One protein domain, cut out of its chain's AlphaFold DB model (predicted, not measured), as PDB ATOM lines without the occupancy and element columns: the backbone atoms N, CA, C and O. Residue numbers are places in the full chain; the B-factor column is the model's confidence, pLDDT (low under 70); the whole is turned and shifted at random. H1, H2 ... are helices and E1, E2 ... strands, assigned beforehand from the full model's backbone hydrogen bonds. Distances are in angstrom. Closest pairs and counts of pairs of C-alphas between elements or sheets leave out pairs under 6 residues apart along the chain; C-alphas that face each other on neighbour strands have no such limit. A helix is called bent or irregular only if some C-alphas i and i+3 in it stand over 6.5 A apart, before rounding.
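This is residues 258 to 308 of the 314 residues of a protein of Actinomarinicola tropica (UniProt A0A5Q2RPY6). A pair of short parallel strands, E1 and E2, stands between the longest helix, H1, which packs along one face of the pair, and H3, which leads away on the other side. The small helix H2 packs on H1, and the stretch that sticks out beyond the body is residues 300 to 308, of which 300 to 302 belong to H3. The printed part has 51 residues, with three named helices and two named strands in the order E1, H1, H2, E2, H3; the sheet's order is E1, E2, and the class is mixed, helices and strands. The whole is loose, with a radius of gyration of the C-alphas of 12.4 A, and its outline is flat, spanning 38 by 23 by 13 A.

Strand E1 is residues 258 to 260, beginning at C-alpha 258 at (-0.587, -46.361, 49.927). Strand E2 is residues 291 to 294 and measures 10.8 A from first to last C-alpha. Helix H1, residues 265 to 278, runs 19.4 A from C-alpha 265 at (-2.284, -34.344, 46.941) to C-alpha 278. Helix H2 is residues 282 to 286, 5.8 A long. Helix H3, residues 296 to 302, is 10.8 A long and ends at C-alpha 302 at (-11.220, -53.024, 49.243); it is neither bent nor irregular, but only just: C-alphas 298 and 301 are 6.1 A apart.

E1 and E2 are parallel neighbours, their directions 8 degrees apart. C-alphas 259 and 293 face each other at 4.6 A; N 259 and O 292, 2.8 A, and N 294 and O 259, 3.0 A, are within hydrogen-bond range. E1, H1, H2 and E2 form a strand-helix-strand unit, two parallel strands with helices between them along the chain, and its crossover is right-handed. The closest C-alphas of H1 and E1 are those of Pro 266 and Ala 259, 5.1 A; of H1 and E2, those of His 267 and Ser 293, 5.4 A. H1 and H2 touch, closest at the C-alphas of Asp 271 and Ser 282, 4.6 A. The closest C-alphas of H3 and E1 are those of Arg 296 and Val 260, 6.1 A. H3 is apart from H1 and H2. In H1 and H2 every O i to N i+4 pair is within hydrogen-bond range; in H3 0 of 3 are, beside 3 of 4 O i to N i+3 pairs.

The C-alphas farthest apart are those of Gly 279 and Ser 307, 38.0 A. The body without residues 300 to 308 spans 29 by 16 by 12 A. The printed part has no cut, and its four links are tight. Mean pLDDT of the printed part is 76.9; residues 298 to 308 are under 70.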
ATOM      1  N   VAL A 258       0.645 -47.145  50.042       86.19
ATOM      2  CA  VAL A 258      -0.587 -46.361  49.927       86.19
ATOM      3  C   VAL A 258      -0.381 -44.933  50.425       86.19
ATOM      4  O   VAL A 258       0.044 -44.725  51.561       86.19
ATOM      5  N   ALA A 259      -0.761 -43.944  49.617       88.31
ATOM      6  CA  ALA A 259      -0.906 -42.556  50.037       88.31
ATOM      7  C   ALA A 259      -2.391 -42.184  50.155       88.31
ATOM      8  O   ALA A 259      -3.146 -42.229  49.186       88.31
ATOM      9  N   VAL A 260      -2.823 -41.789  51.351       87.62
ATOM     10  CA  VAL A 260      -4.234 -41.493  51.627       87.62
ATOM     11  C   VAL A 260      -4.457 -39.992  51.817       87.62
ATOM     12  O   VAL A 260      -3.693 -39.325  52.522       87.62
ATOM     13  N   GLY A 261      -5.518 -39.471  51.206       87.44
ATOM     14  CA  GLY A 261      -5.977 -38.084  51.332       87.44
ATOM     15  C   GLY A 261      -6.943 -37.710  50.207       87.44
ATOM     16  O   GLY A 261      -7.288 -38.559  49.394       87.44
ATOM     17  N   GLU A 262      -7.377 -36.455  50.166       86.19
ATOM     18  CA  GLU A 262      -8.355 -35.963  49.186       86.19
ATOM     19  C   GLU A 262      -7.675 -35.234  48.015       86.19
ATOM     20  O   GLU A 262      -6.564 -34.713  48.161       86.19
ATOM     21  N   GLY A 263      -8.346 -35.178  46.861       85.69
ATOM     22  CA  GLY A 263      -7.830 -34.522  45.654       85.69
ATOM     23  C   GLY A 263      -6.568 -35.186  45.084       85.69
ATOM     24  O   GLY A 263      -6.359 -36.387  45.253       85.69
ATOM     25  N   SER A 264      -5.717 -34.408  44.404       85.38
ATOM     26  CA  SER A 264      -4.461 -34.891  43.799       85.38
ATOM     27  C   SER A 264      -3.306 -35.048  44.796       85.38
ATOM     28  O   SER A 264      -2.385 -35.825  44.556       85.38
ATOM     29  N   ALA A 265      -3.368 -34.382  45.954       89.81
ATOM     30  CA  ALA A 265      -2.284 -34.344  46.941       89.81
ATOM     31  C   ALA A 265      -1.700 -35.721  47.353       89.81
ATOM     32  O   ALA A 265      -0.494 -35.806  47.603       89.81
ATOM     33  N   PRO A 266      -2.479 -36.819  47.459       90.06
ATOM     34  CA  PRO A 266      -1.928 -38.138  47.768       90.06
ATOM     35  C   PRO A 266      -1.088 -38.722  46.633       90.06
ATOM     36  O   PRO A 266      -0.100 -39.393  46.918       90.06
ATOM     37  N   HIS A 267      -1.465 -38.471  45.378       89.38
ATOM     38  CA  HIS A 267      -0.699 -38.912  44.217       89.38
ATOM     39  C   HIS A 267       0.669 -38.220  44.195       89.38
ATOM     40  O   HIS A 267       1.697 -38.891  44.158       89.38
ATOM     41  N   ASP A 268       0.691 -36.894  44.354       92.00
ATOM     42  CA  ASP A 268       1.934 -36.108  44.364       92.00
ATOM     43  C   ASP A 268       2.851 -36.515  45.525       92.00
ATOM     44  O   ASP A 268       4.067 -36.637  45.372       92.00
ATOM     45  N   ARG A 269       2.270 -36.811  46.695       93.06
ATOM     46  CA  ARG A 269       3.014 -37.347  47.844       93.06
ATOM     47  C   ARG A 269       3.618 -38.717  47.546       93.06
ATOM     48  O   ARG A 269       4.730 -38.994  47.994       93.06
ATOM     49  N   LEU A 270       2.884 -39.582  46.848       90.00
ATOM     50  CA  LEU A 270       3.357 -40.911  46.481       90.00
ATOM     51  C   LEU A 270       4.492 -40.833  45.457       90.00
ATOM     52  O   LEU A 270       5.490 -41.532  45.622       90.00
ATOM     53  N   ASP A 271       4.383 -39.956  44.457       93.88
ATOM     54  CA  ASP A 271       5.453 -39.708  43.486       93.88
ATOM     55  C   ASP A 271       6.701 -39.125  44.161       93.88
ATOM     56  O   ASP A 271       7.799 -39.664  44.011       93.88
ATOM     57  N   ALA A 272       6.541 -38.106  45.012       92.25
ATOM     58  CA  ALA A 272       7.643 -37.534  45.784       92.25
ATOM     59  C   ALA A 272       8.331 -38.582  46.678       92.25
ATOM     60  O   ALA A 272       9.561 -38.628  46.760       92.25
ATOM     61  N   TYR A 273       7.548 -39.458  47.317       90.25
ATOM     62  CA  TYR A 273       8.073 -40.586  48.081       90.25
ATOM     63  C   TYR A 273       8.878 -41.545  47.199       90.25
ATOM     64  O   TYR A 273       9.993 -41.916  47.571       90.25
ATOM     65  N   CYS A 274       8.343 -41.931  46.039       88.44
ATOM     66  CA  CYS A 274       9.014 -42.857  45.133       88.44
ATOM     67  C   CYS A 274      10.342 -42.282  44.637       88.44
ATOM     68  O   CYS A 274      11.364 -42.964  44.696       88.44
ATOM     69  N   ARG A 275      10.377 -40.997  44.276       90.69
ATOM     70  CA  ARG A 275      11.615 -40.327  43.859       90.69
ATOM     71  C   ARG A 275      12.648 -40.281  44.975       90.69
ATOM     72  O   ARG A 275      13.814 -40.572  44.738       90.69
ATOM     73  N   ALA A 276      12.231 -39.948  46.194       88.25
ATOM     74  CA  ALA A 276      13.145 -39.849  47.328       88.25
ATOM     75  C   ALA A 276      13.680 -41.217  47.784       88.25
ATOM     76  O   ALA A 276      14.841 -41.328  48.179       88.25
ATOM     77  N   TYR A 277      12.833 -42.247  47.770       82.75
ATOM     78  CA  TYR A 277      13.165 -43.563  48.313       82.75
ATOM     79  C   TYR A 277      13.751 -44.511  47.263       82.75
ATOM     80  O   TYR A 277      14.786 -45.126  47.507       82.75
ATOM     81  N   TYR A 278      13.109 -44.602  46.097       81.12
ATOM     82  CA  TYR A 278      13.489 -45.501  45.006       81.12
ATOM     83  C   TYR A 278      14.344 -44.821  43.929       81.12
ATOM     84  O   TYR A 278      14.894 -45.507  43.075       81.12
ATOM     85  N   GLY A 279      14.468 -43.488  43.944       87.75
ATOM     86  CA  GLY A 279      15.181 -42.754  42.892       87.75
ATOM     87  C   GLY A 279      14.424 -42.699  41.561       87.75
ATOM     88  O   GLY A 279      15.009 -42.323  40.549       87.75
ATOM     89  N   ALA A 280      13.141 -43.069  41.551       88.62
ATOM     90  CA  ALA A 280      12.319 -43.217  40.353       88.62
ATOM     91  C   ALA A 280      10.904 -42.636  40.558       88.62
ATOM     92  O   ALA A 280      10.413 -42.646  41.689       88.62
ATOM     93  N   PRO A 281      10.234 -42.143  39.496       93.25
ATOM     94  CA  PRO A 281       8.827 -41.734  39.560       93.25
ATOM     95  C   PRO A 281       7.905 -42.870  40.021       93.25
ATOM     96  O   PRO A 281       8.210 -44.044  39.790       93.25
ATOM     97  N   SER A 282       6.754 -42.530  40.613       89.69
ATOM     98  CA  SER A 282       5.753 -43.528  41.028       89.69
ATOM     99  C   SER A 282       5.269 -44.392  39.868       89.69
ATOM    100  O   SER A 282       5.037 -45.574  40.075       89.69
ATOM    101  N   GLU A 283       5.175 -43.851  38.654       90.94
ATOM    102  CA  GLU A 283       4.799 -44.608  37.455       90.94
ATOM    103  C   GLU A 283       5.760 -45.778  37.194       90.94
ATOM    104  O   GLU A 283       5.326 -46.921  37.071       90.94
ATOM    105  N   LEU A 284       7.076 -45.527  37.217       89.06
ATOM    106  CA  LEU A 284       8.080 -46.573  37.011       89.06
ATOM    107  C   LEU A 284       8.076 -47.586  38.162       89.06
ATOM    108  O   LEU A 284       8.131 -48.790  37.927       89.06
ATOM    109  N   VAL A 285       7.971 -47.122  39.407       87.00
ATOM    110  CA  VAL A 285       7.880 -48.015  40.576       87.00
ATOM    111  C   VAL A 285       6.594 -48.850  40.537       87.00
ATOM    112  O   VAL A 285       6.606 -50.020  40.914       87.00
ATOM    113  N   GLY A 286       5.502 -48.286  40.025       85.88
ATOM    114  CA  GLY A 286       4.217 -48.953  39.840       85.88
ATOM    115  C   GLY A 286       4.280 -50.136  38.877       85.88
ATOM    116  O   GLY A 286       3.493 -51.062  39.015       85.88
ATOM    117  N   THR A 287       5.259 -50.169  37.966       85.00
ATOM    118  CA  THR A 287       5.477 -51.319  37.064       85.00
ATOM    119  C   THR A 287       6.065 -52.545  37.756       85.00
ATOM    120  O   THR A 287       6.068 -53.628  37.178       85.00
ATOM    121  N   VAL A 288       6.588 -52.389  38.975       80.44
ATOM    122  CA  VAL A 288       7.198 -53.478  39.748       80.44
ATOM    123  C   VAL A 288       6.495 -53.720  41.077       80.44
ATOM    124  O   VAL A 288       6.594 -54.818  41.607       80.44
ATOM    125  N   GLN A 289       5.782 -52.730  41.616       82.75
ATOM    126  CA  GLN A 289       5.159 -52.782  42.932       82.75
ATOM    127  C   GLN A 289       3.725 -52.259  42.894       82.75
ATOM    128  O   GLN A 289       3.471 -51.187  42.353       82.75
ATOM    129  N   ALA A 290       2.821 -52.910  43.629       83.50
ATOM    130  CA  ALA A 290       1.525 -52.328  43.946       83.50
ATOM    131  C   ALA A 290       1.668 -50.970  44.674       83.50
ATOM    132  O   ALA A 290       2.214 -50.852  45.788       83.50
ATOM    133  N   LEU A 291       1.136 -49.939  44.023       86.06
ATOM    134  CA  LEU A 291       1.061 -48.561  44.483       86.06
ATOM    135  C   LEU A 291      -0.384 -48.088  44.442       86.06
ATOM    136  O   LEU A 291      -1.190 -48.542  43.637       86.06
ATOM    137  N   ALA A 292      -0.721 -47.181  45.348       85.69
ATOM    138  CA  ALA A 292      -2.104 -46.813  45.554       85.69
ATOM    139  C   ALA A 292      -2.216 -45.407  46.146       85.69
ATOM    140  O   ALA A 292      -1.571 -45.086  47.144       85.69
ATOM    141  N   SER A 293      -3.070 -44.561  45.577       88.00
ATOM    142  CA  SER A 293      -3.347 -43.240  46.141       88.00
ATOM    143  C   SER A 293      -4.819 -42.854  46.055       88.00
ATOM    144  O   SER A 293      -5.517 -43.226  45.111       88.00
ATOM    145  N   GLY A 294      -5.307 -42.105  47.045       87.06
ATOM    146  CA  GLY A 294      -6.639 -41.494  47.003       87.06
ATOM    147  C   GLY A 294      -7.364 -41.441  48.347       87.06
ATOM    148  O   GLY A 294      -6.790 -41.742  49.400       87.06
ATOM    149  N   ALA A 295      -8.643 -41.065  48.284       83.19
ATOM    150  CA  ALA A 295      -9.500 -40.823  49.440       83.19
ATOM    151  C   ALA A 295      -9.657 -42.050  50.344       83.19
ATOM    152  O   ALA A 295      -9.629 -43.199  49.900       83.19
ATOM    153  N   ARG A 296      -9.897 -41.810  51.640       75.62
ATOM    154  CA  ARG A 296     -10.102 -42.880  52.642       75.62
ATOM    155  C   ARG A 296     -11.262 -43.812  52.285       75.62
ATOM    156  O   ARG A 296     -11.222 -44.992  52.626       75.62
ATOM    157  N   THR A 297     -12.296 -43.285  51.636       72.31
ATOM    158  CA  THR A 297     -13.499 -44.021  51.217       72.31
ATOM    159  C   THR A 297     -13.185 -45.104  50.186       72.31
ATOM    160  O   THR A 297     -13.735 -46.199  50.292       72.31
ATOM    161  N   ARG A 298     -12.218 -44.864  49.287       68.88
ATOM    162  CA  ARG A 298     -11.736 -45.838  48.289       68.88
ATOM    163  C   ARG A 298     -11.189 -47.118  48.935       68.88
ATOM    164  O   ARG A 298     -11.373 -48.207  48.407       68.88
ATOM    165  N   TRP A 299     -10.565 -47.002  50.109       63.69
ATOM    166  CA  TRP A 299      -9.886 -48.116  50.786       63.69
ATOM    167  C   TRP A 299     -10.802 -48.964  51.675       63.69
ATOM    168  O   TRP A 299     -10.497 -50.123  51.942       63.69
ATOM    169  N   ARG A 300     -11.943 -48.422  52.128       52.97
ATOM    170  CA  ARG A 300     -12.895 -49.181  52.959       52.97
ATOM    171  C   ARG A 300     -13.624 -50.274  52.172       52.97
ATOM    172  O   ARG A 300     -13.924 -51.311  52.751       52.97
ATOM    173  N   GLY A 301     -13.858 -50.069  50.873       41.09
ATOM    174  CA  GLY A 301     -14.460 -51.080  49.995       41.09
ATOM    175  C   GLY A 301     -13.527 -52.255  49.679       41.09
ATOM    176  O   GLY A 301     -13.985 -53.386  49.575       41.09
ATOM    177  N   ALA A 302     -12.215 -52.010  49.605       43.06
ATOM    178  CA  ALA A 302     -11.220 -53.024  49.243       43.06
ATOM    179  C   ALA A 302     -10.909 -54.028  50.371       43.06
ATOM    180  O   ALA A 302     -10.540 -55.163  50.092       43.06
ATOM    181  N   CYS A 303     -11.082 -53.638  51.639       33.56
ATOM    182  CA  CYS A 303     -10.776 -54.495  52.794       33.56
ATOM    183  C   CYS A 303     -12.015 -55.132  53.456       33.56
ATOM    184  O   CYS A 303     -11.865 -55.809  54.469       33.56
ATOM    185  N   GLY A 304     -13.228 -54.885  52.941       27.73
ATOM    186  CA  GLY A 304     -14.483 -55.240  53.621       27.73
ATOM    187  C   GLY A 304     -15.496 -56.069  52.827       27.73
ATOM    188  O   GLY A 304     -16.514 -56.443  53.402       27.73
ATOM    189  N   ALA A 305     -15.269 -56.368  51.545       27.52
ATOM    190  CA  ALA A 305     -16.262 -57.057  50.720       27.52
ATOM    191  C   ALA A 305     -15.857 -58.507  50.410       27.52
ATOM    192  O   ALA A 305     -14.987 -58.774  49.588       27.52
ATOM    193  N   THR A 306     -16.569 -59.454  51.020       32.16
ATOM    194  CA  THR A 306     -16.693 -60.861  50.593       32.16
ATOM    195  C   THR A 306     -17.540 -61.026  49.319       32.16
ATOM    196  O   THR A 306     -17.971 -62.128  48.992       32.16
ATOM    197  N   SER A 307     -17.766 -59.959  48.555       27.28
ATOM    198  CA  SER A 307     -18.448 -59.992  47.264       27.28
ATOM    199  C   SER A 307     -17.533 -59.431  46.175       27.28
ATOM    200  O   SER A 307     -16.922 -58.378  46.339       27.28
ATOM    201  N   ARG A 308     -17.413 -60.199  45.079       25.92
ATOM    202  CA  ARG A 308     -16.636 -59.925  43.854       25.92
ATOM    203  C   ARG A 308     -16.479 -58.420  43.578       25.92
ATOM    204  O   ARG A 308     -17.497 -57.771  43.330       25.92
TER     205      ARG A 308